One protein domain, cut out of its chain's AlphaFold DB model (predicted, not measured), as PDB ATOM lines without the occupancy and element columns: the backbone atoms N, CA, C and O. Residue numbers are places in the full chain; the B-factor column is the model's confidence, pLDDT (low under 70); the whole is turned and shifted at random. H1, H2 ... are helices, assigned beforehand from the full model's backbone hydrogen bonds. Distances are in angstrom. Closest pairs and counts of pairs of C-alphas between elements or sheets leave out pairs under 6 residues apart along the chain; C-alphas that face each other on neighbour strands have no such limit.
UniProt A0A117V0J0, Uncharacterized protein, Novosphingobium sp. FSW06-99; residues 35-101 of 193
ATOM      1  N   LEU A  35     215.111 181.802 378.661       91.06
ATOM      2  CA  LEU A  35     216.473 181.892 379.180       91.06
ATOM      3  C   LEU A  35     216.418 181.785 380.706       91.06
ATOM      4  O   LEU A  35     215.810 182.621 381.372       91.06
ATOM      5  N   SER A  36     217.032 180.740 381.254       88.62
ATOM      6  CA  SER A  36     217.040 180.489 382.693       88.62
ATOM      7  C   SER A  36     218.259 181.119 383.356       88.62
ATOM      8  O   SER A  36     219.388 180.984 382.883       88.62
ATOM      9  N   ALA A  37     218.038 181.736 384.516       89.62
ATOM     10  CA  ALA A  37     219.100 182.237 385.380       89.62
ATOM     11  C   ALA A  37     219.896 181.118 386.083       89.62
ATOM     12  O   ALA A  37     220.904 181.418 386.715       89.62
ATOM     13  N   ALA A  38     219.487 179.846 385.969       90.94
ATOM     14  CA  ALA A  38     220.113 178.727 386.679       90.94
ATOM     15  C   ALA A  38     221.611 178.559 386.364       90.94
ATOM     16  O   ALA A  38     222.399 178.354 387.284       90.94
ATOM     17  N   ALA A  39     222.011 178.679 385.093       91.25
ATOM     18  CA  ALA A  39     223.423 178.605 384.706       91.25
ATOM     19  C   ALA A  39     224.215 179.846 385.179       91.25
ATOM     20  O   ALA A  39     225.219 179.670 385.874       91.25
ATOM     21  N   PRO A  40     223.751 181.091 384.937       92.44
ATOM     22  CA  PRO A  40     224.393 182.291 385.490       92.44
ATOM     23  C   PRO A  40     224.507 182.325 387.009       92.44
ATOM     24  O   PRO A  40     225.507 182.810 387.533       92.44
ATOM     25  N   ALA A  41     223.527 181.775 387.727       90.56
ATOM     26  CA  ALA A  41     223.574 181.647 389.180       90.56
ATOM     27  C   ALA A  41     224.714 180.732 389.664       90.56
ATOM     28  O   ALA A  41     225.117 180.837 390.817       90.56
ATOM     29  N   GLN A  42     225.258 179.881 388.789       91.62
ATOM     30  CA  GLN A  42     226.427 179.025 389.031       91.62
ATOM     31  C   GLN A  42     227.709 179.606 388.405       91.62
ATOM     32  O   GLN A  42     228.693 178.894 388.230       91.62
ATOM     33  N   GLY A  43     227.697 180.882 388.001       90.62
ATOM     34  CA  GLY A  43     228.831 181.526 387.333       90.62
ATOM     35  C   GLY A  43     229.033 181.088 385.877       90.62
ATOM     36  O   GLY A  43     230.051 181.417 385.274       90.62
ATOM     37  N   THR A  44     228.077 180.366 385.289       92.88
ATOM     38  CA  THR A  44     228.164 179.886 383.905       92.88
ATOM     39  C   THR A  44     227.341 180.781 382.970       92.88
ATOM     40  O   THR A  44     226.179 181.060 383.261       92.88
ATOM     41  N   PRO A  45     227.874 181.237 381.824       94.50
ATOM     42  CA  PRO A  45     227.107 182.029 380.866       94.50
ATOM     43  C   PRO A  45     225.859 181.301 380.349       94.50
ATOM     44  O   PRO A  45     225.853 180.076 380.208       94.50
ATOM     45  N   VAL A  46     224.796 182.042 380.027       94.81
ATOM     46  CA  VAL A  46     223.530 181.428 379.591       94.81
ATOM     47  C   VAL A  46     223.662 180.749 378.231       94.81
ATOM     48  O   VAL A  46     222.926 179.807 377.942       94.81
ATOM     49  N   GLU A  47     224.638 181.164 377.422       94.94
ATOM     50  CA  GLU A  47     224.957 180.563 376.127       94.94
ATOM     51  C   GLU A  47     225.492 179.127 376.249       94.94
ATOM     52  O   GLU A  47     225.504 178.411 375.256       94.94
ATOM     53  N   ALA A  48     225.875 178.673 377.450       93.81
ATOM     54  CA  ALA A  48     226.201 177.267 377.706       93.81
ATOM     55  C   ALA A  48     224.955 176.369 377.838       93.81
ATOM     56  O   ALA A  48     225.063 175.144 377.843       93.81
ATOM     57  N   THR A  49     223.760 176.955 377.964       93.19
ATOM     58  CA  THR A  49     222.498 176.202 377.956       93.19
ATOM     59  C   THR A  49     222.040 175.947 376.515       93.19
ATOM     60  O   THR A  49     222.288 176.791 375.654       93.19
ATOM     61  N   PRO A  50     221.290 174.864 376.226       91.81
ATOM     62  CA  PRO A  50     220.785 174.609 374.871       91.81
ATOM     63  C   PRO A  50     219.976 175.778 374.284       91.81
ATOM     64  O   PRO A  50     220.089 176.099 373.102       91.81
ATOM     65  N   VAL A  51     219.184 176.455 375.123       92.88
ATOM     66  CA  VAL A  51     218.372 177.614 374.721       92.88
ATOM     67  C   VAL A  51     219.256 178.818 374.408       92.88
ATOM     68  O   VAL A  51     219.100 179.435 373.352       92.88
ATOM     69  N   GLY A  52     220.198 179.141 375.299       94.69
ATOM     70  CA  GLY A  52     221.118 180.254 375.094       94.69
ATOM     71  C   GLY A  52     222.031 180.039 373.893       94.69
ATOM     72  O   GLY A  52     222.188 180.955 373.094       94.69
ATOM     73  N   GLN A  53     222.551 178.825 373.701       94.19
ATOM     74  CA  GLN A  53     223.368 178.472 372.540       94.19
ATOM     75  C   GLN A  53     222.593 178.650 371.229       94.19
ATOM     76  O   GLN A  53     223.114 179.191 370.249       94.19
ATOM     77  N   CYS A  54     221.327 178.227 371.210       93.75
ATOM     78  CA  CYS A  54     220.483 178.375 370.032       93.75
ATOM     79  C   CYS A  54     220.211 179.853 369.707       93.75
ATOM     80  O   CYS A  54     220.346 180.269 368.553       93.75
ATOM     81  N   LEU A  55     219.891 180.668 370.720       94.50
ATOM     82  CA  LEU A  55     219.711 182.112 370.547       94.50
ATOM     83  C   LEU A  55     221.004 182.804 370.103       94.50
ATOM     84  O   LEU A  55     220.947 183.628 369.195       94.50
ATOM     85  N   ALA A  56     222.154 182.436 370.669       95.81
ATOM     86  CA  ALA A  56     223.452 182.986 370.279       95.81
ATOM     87  C   ALA A  56     223.739 182.706 368.798       95.81
ATOM     88  O   ALA A  56     224.027 183.624 368.036       95.81
ATOM     89  N   THR A  57     223.515 181.464 368.355       94.94
ATOM     90  CA  THR A  57     223.681 181.076 366.944       94.94
ATOM     91  C   THR A  57     222.763 181.883 366.017       94.94
ATOM     92  O   THR A  57     223.183 182.338 364.953       94.94
ATOM     93  N   ARG A  58     221.498 182.102 366.408       93.75
ATOM     94  CA  ARG A  58     220.558 182.939 365.640       93.75
ATOM     95  C   ARG A  58     221.011 184.394 365.574       93.75
ATOM     96  O   ARG A  58     221.003 184.985 364.494       93.75
ATOM     97  N   ALA A  59     221.407 184.958 366.711       95.06
ATOM     98  CA  ALA A  59     221.886 186.329 366.817       95.06
ATOM     99  C   ALA A  59     223.109 186.552 365.913       95.06
ATOM    100  O   ALA A  59     223.127 187.468 365.083       95.06
ATOM    101  N   GLU A  60     224.088 185.649 365.977       95.81
ATOM    102  CA  GLU A  60     225.266 185.654 365.104       95.81
ATOM    103  C   GLU A  60     224.878 185.599 363.618       95.81
ATOM    104  O   GLU A  60     225.419 186.367 362.812       95.81
ATOM    105  N   ALA A  61     223.870 184.792 363.268       93.50
ATOM    106  CA  ALA A  61     223.368 184.630 361.903       93.50
ATOM    107  C   ALA A  61     222.559 185.820 361.348       93.50
ATOM    108  O   ALA A  61     222.319 185.865 360.143       93.50
ATOM    109  N   GLY A  62     222.142 186.789 362.168       93.12
ATOM    110  CA  GLY A  62     221.340 187.925 361.680       93.12
ATOM    111  C   GLY A  62     220.176 188.322 362.567       93.12
ATOM    112  O   GLY A  62     219.608 189.392 362.372       93.12
ATOM    113  N   ASP A  63     219.795 187.464 363.505       94.31
ATOM    114  CA  ASP A  63     218.538 187.610 364.221       94.31
ATOM    115  C   ASP A  63     218.619 188.687 365.309       94.31
ATOM    116  O   ASP A  63     219.123 188.466 366.413       94.31
ATOM    117  N   VAL A  64     218.076 189.859 364.983       96.25
ATOM    118  CA  VAL A  64     217.992 191.007 365.892       96.25
ATOM    119  C   VAL A  64     217.228 190.663 367.170       96.25
ATOM    120  O   VAL A  64     217.653 191.061 368.250       96.25
ATOM    121  N   ALA A  65     216.128 189.911 367.080       95.06
ATOM    122  CA  ALA A  65     215.314 189.587 368.248       95.06
ATOM    123  C   ALA A  65     216.060 188.646 369.203       95.06
ATOM    124  O   ALA A  65     215.993 188.820 370.419       95.06
ATOM    125  N   ALA A  66     216.817 187.685 368.665       94.69
ATOM    126  CA  ALA A  66     217.661 186.812 369.478       94.69
ATOM    127  C   ALA A  66     218.783 187.594 370.183       94.69
ATOM    128  O   ALA A  66     219.012 187.386 371.376       94.69
ATOM    129  N   ALA A  67     219.432 188.524 369.472       97.62
ATOM    130  CA  ALA A  67     220.469 189.383 370.038       97.62
ATOM    131  C   ALA A  67     219.915 190.273 371.164       97.62
ATOM    132  O   ALA A  67     220.458 190.282 372.268       97.62
ATOM    133  N   LEU A  68     218.783 190.949 370.935       97.50
ATOM    134  CA  LEU A  68     218.120 191.760 371.963       97.50
ATOM    135  C   LEU A  68     217.740 190.926 373.188       97.50
ATOM    136  O   LEU A  68     218.018 191.327 374.313       97.50
ATOM    137  N   ARG A  69     217.190 189.726 372.978       95.81
ATOM    138  CA  ARG A  69     216.789 188.830 374.066       95.81
ATOM    139  C   ARG A  69     217.964 188.400 374.948       95.81
ATOM    140  O   ARG A  69     217.799 188.282 376.160       95.81
ATOM    141  N   LEU A  70     219.140 188.171 374.364       97.12
ATOM    142  CA  LEU A  70     220.360 187.880 375.122       97.12
ATOM    143  C   LEU A  70     220.875 189.120 375.867       97.12
ATOM    144  O   LEU A  70     221.237 189.012 377.038       97.12
ATOM    145  N   GLY A  71     220.851 190.298 375.238       97.69
ATOM    146  CA  GLY A  71     221.187 191.565 375.900       97.69
ATOM    147  C   GLY A  71     220.292 191.843 377.113       97.69
ATOM    148  O   GLY A  71     220.787 192.079 378.217       97.69
ATOM    149  N   ASP A  72     218.974 191.712 376.938       96.94
ATOM    150  CA  ASP A  72     217.975 191.902 377.994       96.94
ATOM    151  C   ASP A  72     218.129 190.898 379.131       96.94
ATOM    152  O   ASP A  72     217.951 191.252 380.297       96.94
ATOM    153  N   PHE A  73     218.500 189.660 378.810       96.44
ATOM    154  CA  PHE A  73     218.803 188.663 379.821       96.44
ATOM    155  C   PHE A  73     220.001 189.078 380.679       96.44
ATOM    156  O   PHE A  73     219.931 189.028 381.905       96.44
ATOM    157  N   TYR A  74     221.094 189.533 380.064       97.12
ATOM    158  CA  TYR A  74     222.279 189.959 380.810       97.12
ATOM    159  C   TYR A  74     222.061 191.229 381.636       97.12
ATOM    160  O   TYR A  74     222.692 191.378 382.685       97.12
ATOM    161  N   ARG A  75     221.121 192.090 381.230       94.19
ATOM    162  CA  ARG A  75     220.682 193.254 382.013       94.19
ATOM    163  C   ARG A  75     220.114 192.863 383.379       94.19
ATOM    164  O   ARG A  75     220.314 193.592 384.347       94.19
ATOM    165  N   THR A  76     219.412 191.733 383.461       90.38
ATOM    166  CA  THR A  76     218.758 191.244 384.689       90.38
ATOM    167  C   THR A  76     219.411 189.985 385.269       90.38
ATOM    168  O   THR A  76     218.914 189.428 386.248       90.38
ATOM    169  N   ALA A  77     220.533 189.534 384.699       89.31
ATOM    170  CA  ALA A  77     221.204 188.310 385.119       89.31
ATOM    171  C   ALA A  77     221.743 188.401 386.565       89.31
ATOM    172  O   ALA A  77     222.191 189.478 386.990       89.31
ATOM    173  N   PRO A  78     221.768 187.268 387.301       84.75
ATOM    174  CA  PRO A  78     222.307 187.190 388.658       84.75
ATOM    175  C   PRO A  78     223.711 187.789 388.794       84.75
ATOM    176  O   PRO A  78     224.537 187.689 387.885       84.75
ATOM    177  N   SER A  79     224.000 188.356 389.966       83.88
ATOM    178  CA  SER A  79     225.305 188.940 390.304       83.88
ATOM    179  C   SER A  79     226.417 187.909 390.527       83.88
ATOM    180  O   SER A  79     227.562 188.306 390.709       83.88
ATOM    181  N   THR A  80     226.108 186.605 390.504       90.88
ATOM    182  CA  THR A  80     227.118 185.538 390.617       90.88
ATOM    183  C   THR A  80     228.074 185.512 389.424       90.88
ATOM    184  O   THR A  80     229.209 185.065 389.556       90.88
ATOM    185  N   LEU A  81     227.649 186.010 388.258       89.38
ATOM    186  CA  LEU A  81     228.570 186.271 387.155       89.38
ATOM    187  C   LEU A  81     229.409 187.520 387.462       89.38
ATOM    188  O   LEU A  81     228.823 188.552 387.811       89.38
ATOM    189  N   PRO A  82     230.742 187.481 387.263       90.88
ATOM    190  CA  PRO A  82     231.585 188.660 387.415       90.88
ATOM    191  C   PRO A  82     231.020 189.853 386.639       90.88
ATOM    192  O   PRO A  82     230.595 189.718 385.488       90.88
ATOM    193  N   LEU A  83     231.015 191.038 387.261       90.88
ATOM    194  CA  LEU A  83     230.392 192.235 386.684       90.88
ATOM    195  C   LEU A  83     230.924 192.543 385.279       90.88
ATOM    196  O   LEU A  83     230.144 192.900 384.396       90.88
ATOM    197  N   ILE A  84     232.235 192.378 385.080       91.56
ATOM    198  CA  ILE A  84     232.894 192.602 383.793       91.56
ATOM    199  C   ILE A  84     232.388 191.634 382.716       91.56
ATOM    200  O   ILE A  84     232.083 192.071 381.609       91.56
ATOM    201  N   ASP A  85     232.186 190.360 383.056       90.81
ATOM    202  CA  ASP A  85     231.685 189.346 382.126       90.81
ATOM    203  C   ASP A  85     230.214 189.581 381.795       90.81
ATOM    204  O   ASP A  85     229.816 189.565 380.628       90.81
ATOM    205  N   ARG A  86     229.397 189.847 382.824       94.50
ATOM    206  CA  ARG A  86     227.965 190.118 382.668       94.50
ATOM    207  C   ARG A  86     227.738 191.334 381.773       94.50
ATOM    208  O   ARG A  86     226.990 191.254 380.801       94.50
ATOM    209  N   ARG A  87     228.412 192.446 382.073       95.06
ATOM    210  CA  ARG A  87     228.275 193.693 381.313       95.06
ATOM    211  C   ARG A  87     228.909 193.596 379.927       95.06
ATOM    212  O   ARG A  87     228.331 194.096 378.969       95.06
ATOM    213  N   GLY A  88     230.046 192.913 379.801       96.31
ATOM    214  CA  GLY A  88     230.685 192.655 378.510       96.31
ATOM    215  C   GLY A  88     229.755 191.906 377.552       96.31
ATOM    216  O   GLY A  88     229.598 192.316 376.404       96.31
ATOM    217  N   ARG A  89     229.060 190.869 378.041       97.94
ATOM    218  CA  ARG A  89     228.052 190.134 377.256       97.94
ATOM    219  C   ARG A  89     226.827 190.978 376.944       97.94
ATOM    220  O   ARG A  89     226.366 190.969 375.807       97.94
ATOM    221  N   GLN A  90     226.333 191.741 377.917       98.06
ATOM    222  CA  GLN A  90     225.220 192.667 377.702       98.06
ATOM    223  C   GLN A  90     225.516 193.635 376.544       98.06
ATOM    224  O   GLN A  90     224.738 193.728 375.595       98.06
ATOM    225  N   ILE A  91     226.677 194.300 376.587       98.06
ATOM    226  CA  ILE A  91     227.134 195.221 375.539       98.06
ATOM    227  C   ILE A  91     227.291 194.483 374.210       98.06
ATOM    228  O   ILE A  91     226.822 194.973 373.187       98.06
ATOM    229  N   HIS A  92     227.933 193.311 374.212       98.19
ATOM    230  CA  HIS A  92     228.153 192.519 373.003       98.19
ATOM    231  C   HIS A  92     226.846 192.240 372.253       98.19
ATOM    232  O   HIS A  92     226.756 192.504 371.053       98.19
ATOM    233  N   TRP A  93     225.825 191.758 372.960       98.62
ATOM    234  CA  TRP A  93     224.557 191.386 372.340       98.62
ATOM    235  C   TRP A  93     223.768 192.595 371.823       98.62
ATOM    236  O   TRP A  93     223.223 192.537 370.719       98.62
ATOM    237  N   TYR A  94     223.775 193.721 372.542       98.62
ATOM    238  CA  TYR A  94     223.159 194.953 372.038       98.62
ATOM    239  C   TYR A  94     223.909 195.548 370.840       98.62
ATOM    240  O   TYR A  94     223.261 195.953 369.874       98.62
ATOM    241  N   ARG A  95     225.250 195.520 370.836       98.31
ATOM    242  CA  ARG A  95     226.059 195.912 369.667       98.31
ATOM    243  C   ARG A  95     225.739 195.052 368.456       98.31
ATOM    244  O   ARG A  95     225.506 195.584 367.379       98.31
ATOM    245  N   LEU A  96     225.642 193.736 368.634       98.25
ATOM    246  CA  LEU A  96     225.294 192.834 367.543       98.25
ATOM    247  C   LEU A  96     223.897 193.130 366.976       98.25
ATOM    248  O   LEU A  96     223.709 193.078 365.764       98.25
ATOM    249  N   ALA A  97     222.924 193.477 367.825       98.31
ATOM    250  CA  ALA A  97     221.615 193.936 367.366       98.31
ATOM    251  C   ALA A  97     221.717 195.270 366.598       98.31
ATOM    252  O   ALA A  97     221.116 195.415 365.530       98.31
ATOM    253  N   ALA A  98     222.491 196.228 367.112       97.69
ATOM    254  CA  ALA A  98     222.712 197.539 366.502       97.69
ATOM    255  C   ALA A  98     223.377 197.441 365.120       97.69
ATOM    256  O   ALA A  98     222.906 198.045 364.157       97.69
ATOM    257  N   ASP A  99     224.402 196.596 364.994       96.38
ATOM    258  CA  ASP A  99     225.121 196.312 363.745       96.38
ATOM    259  C   ASP A  99     224.206 195.696 362.668       96.38
ATOM    260  O   ASP A  99     224.530 195.690 361.478       96.38
ATOM    261  N   ARG A 100     223.042 195.178 363.077       95.00
ATOM    262  CA  ARG A 100     221.992 194.620 362.213       95.00
ATOM    263  C   ARG A 100     220.800 195.567 362.036       95.00
ATOM    264  O   ARG A 100     219.763 195.152 361.528       95.00
ATOM    265  N   GLY A 101     220.953 196.836 362.419       91.44
ATOM    266  CA  GLY A 101     219.962 197.894 362.223       91.44
ATOM    267  C   GLY A 101     218.958 198.053 363.364       91.44
ATOM    268  O   GLY A 101     217.967 198.760 363.198       91.44
TER     269      GLY A 101
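This is residues 35 to 101 of the 193 residues of an uncharacterized protein of Novosphingobium sp. FSW06-99 (UniProt A0A117V0J0). What shape does the model have? H2 and H3 lie side by side as a helical hairpin, and H1 slants away from it, making a V with H2 that closes where the end of H1 meets the first half of H2. The stretch before H1, residues 35 to 49, has no named element and lies towards the open mouth of the V. What is it built of, and how large is it? The printed part has 67 residues with three named helices, H1, H2 and H3 in that order along the chain, and no named strand, so its class is all helix. It is compact, with a radius of gyration of the C-alphas of 10.9 A, and rounded, spanning 32 by 23 by 13 A.

How does the first helix stand to the second? H1, residues 50 to 61, touches H2, residues 64 to 76, at a steep tilt of 50 degrees, opposite ways. H2 touches H1 with residues 65 to 70 alone, and the closest C-alphas of the two helices are those of Ala 59 and Ala 67, 4.7 A apart. Where does the third helix come in? H2 and H3, residues 83 to 98, form a hairpin: they touch at a shallow tilt of 23 degrees, opposite ways, the closest C-alphas being those of Gly 71 and Gln 90, 4.6 A apart. H1 touches H3 with residues 59 to 60 alone, and H3 uses residues 93 to 97 alone; the closest C-alphas are those of Ala 59 and Leu 96, 7.4 A apart, at a steep tilt of 45 degrees, the same way. What of the packing and the backbones? With one of the three touching pairs at a shallow tilt, the helix packing is mostly crossed, but only just. In H1 and H3 every O i to N i+4 pair is within hydrogen-bond range, and in H2 8 of 9 are.

Where does H1 run? From Pro 50, C-alpha at (220.785, 174.609, 374.871), to Ala 61, 16.6 A from first to last C-alpha. Where are H2 and H3? H2 runs from Val 64, C-alpha at (217.992, 191.007, 365.892), to Thr 76, a length of 18.8 A. H3 runs 22.2 A from Leu 83 to Ala 98, whose C-alpha is at (222.712, 197.539, 366.502).

How far does it reach? The two C-alphas farthest apart are those of Gln 42 and Gly 101, 33.4 A. Is it unbroken? The printed part has no cut; the link from H1 to H2 is tight and that from H2 to H3 is short. How confident is the model? The mean pLDDT of the printed part is 94.0, and no printed residue is under 70.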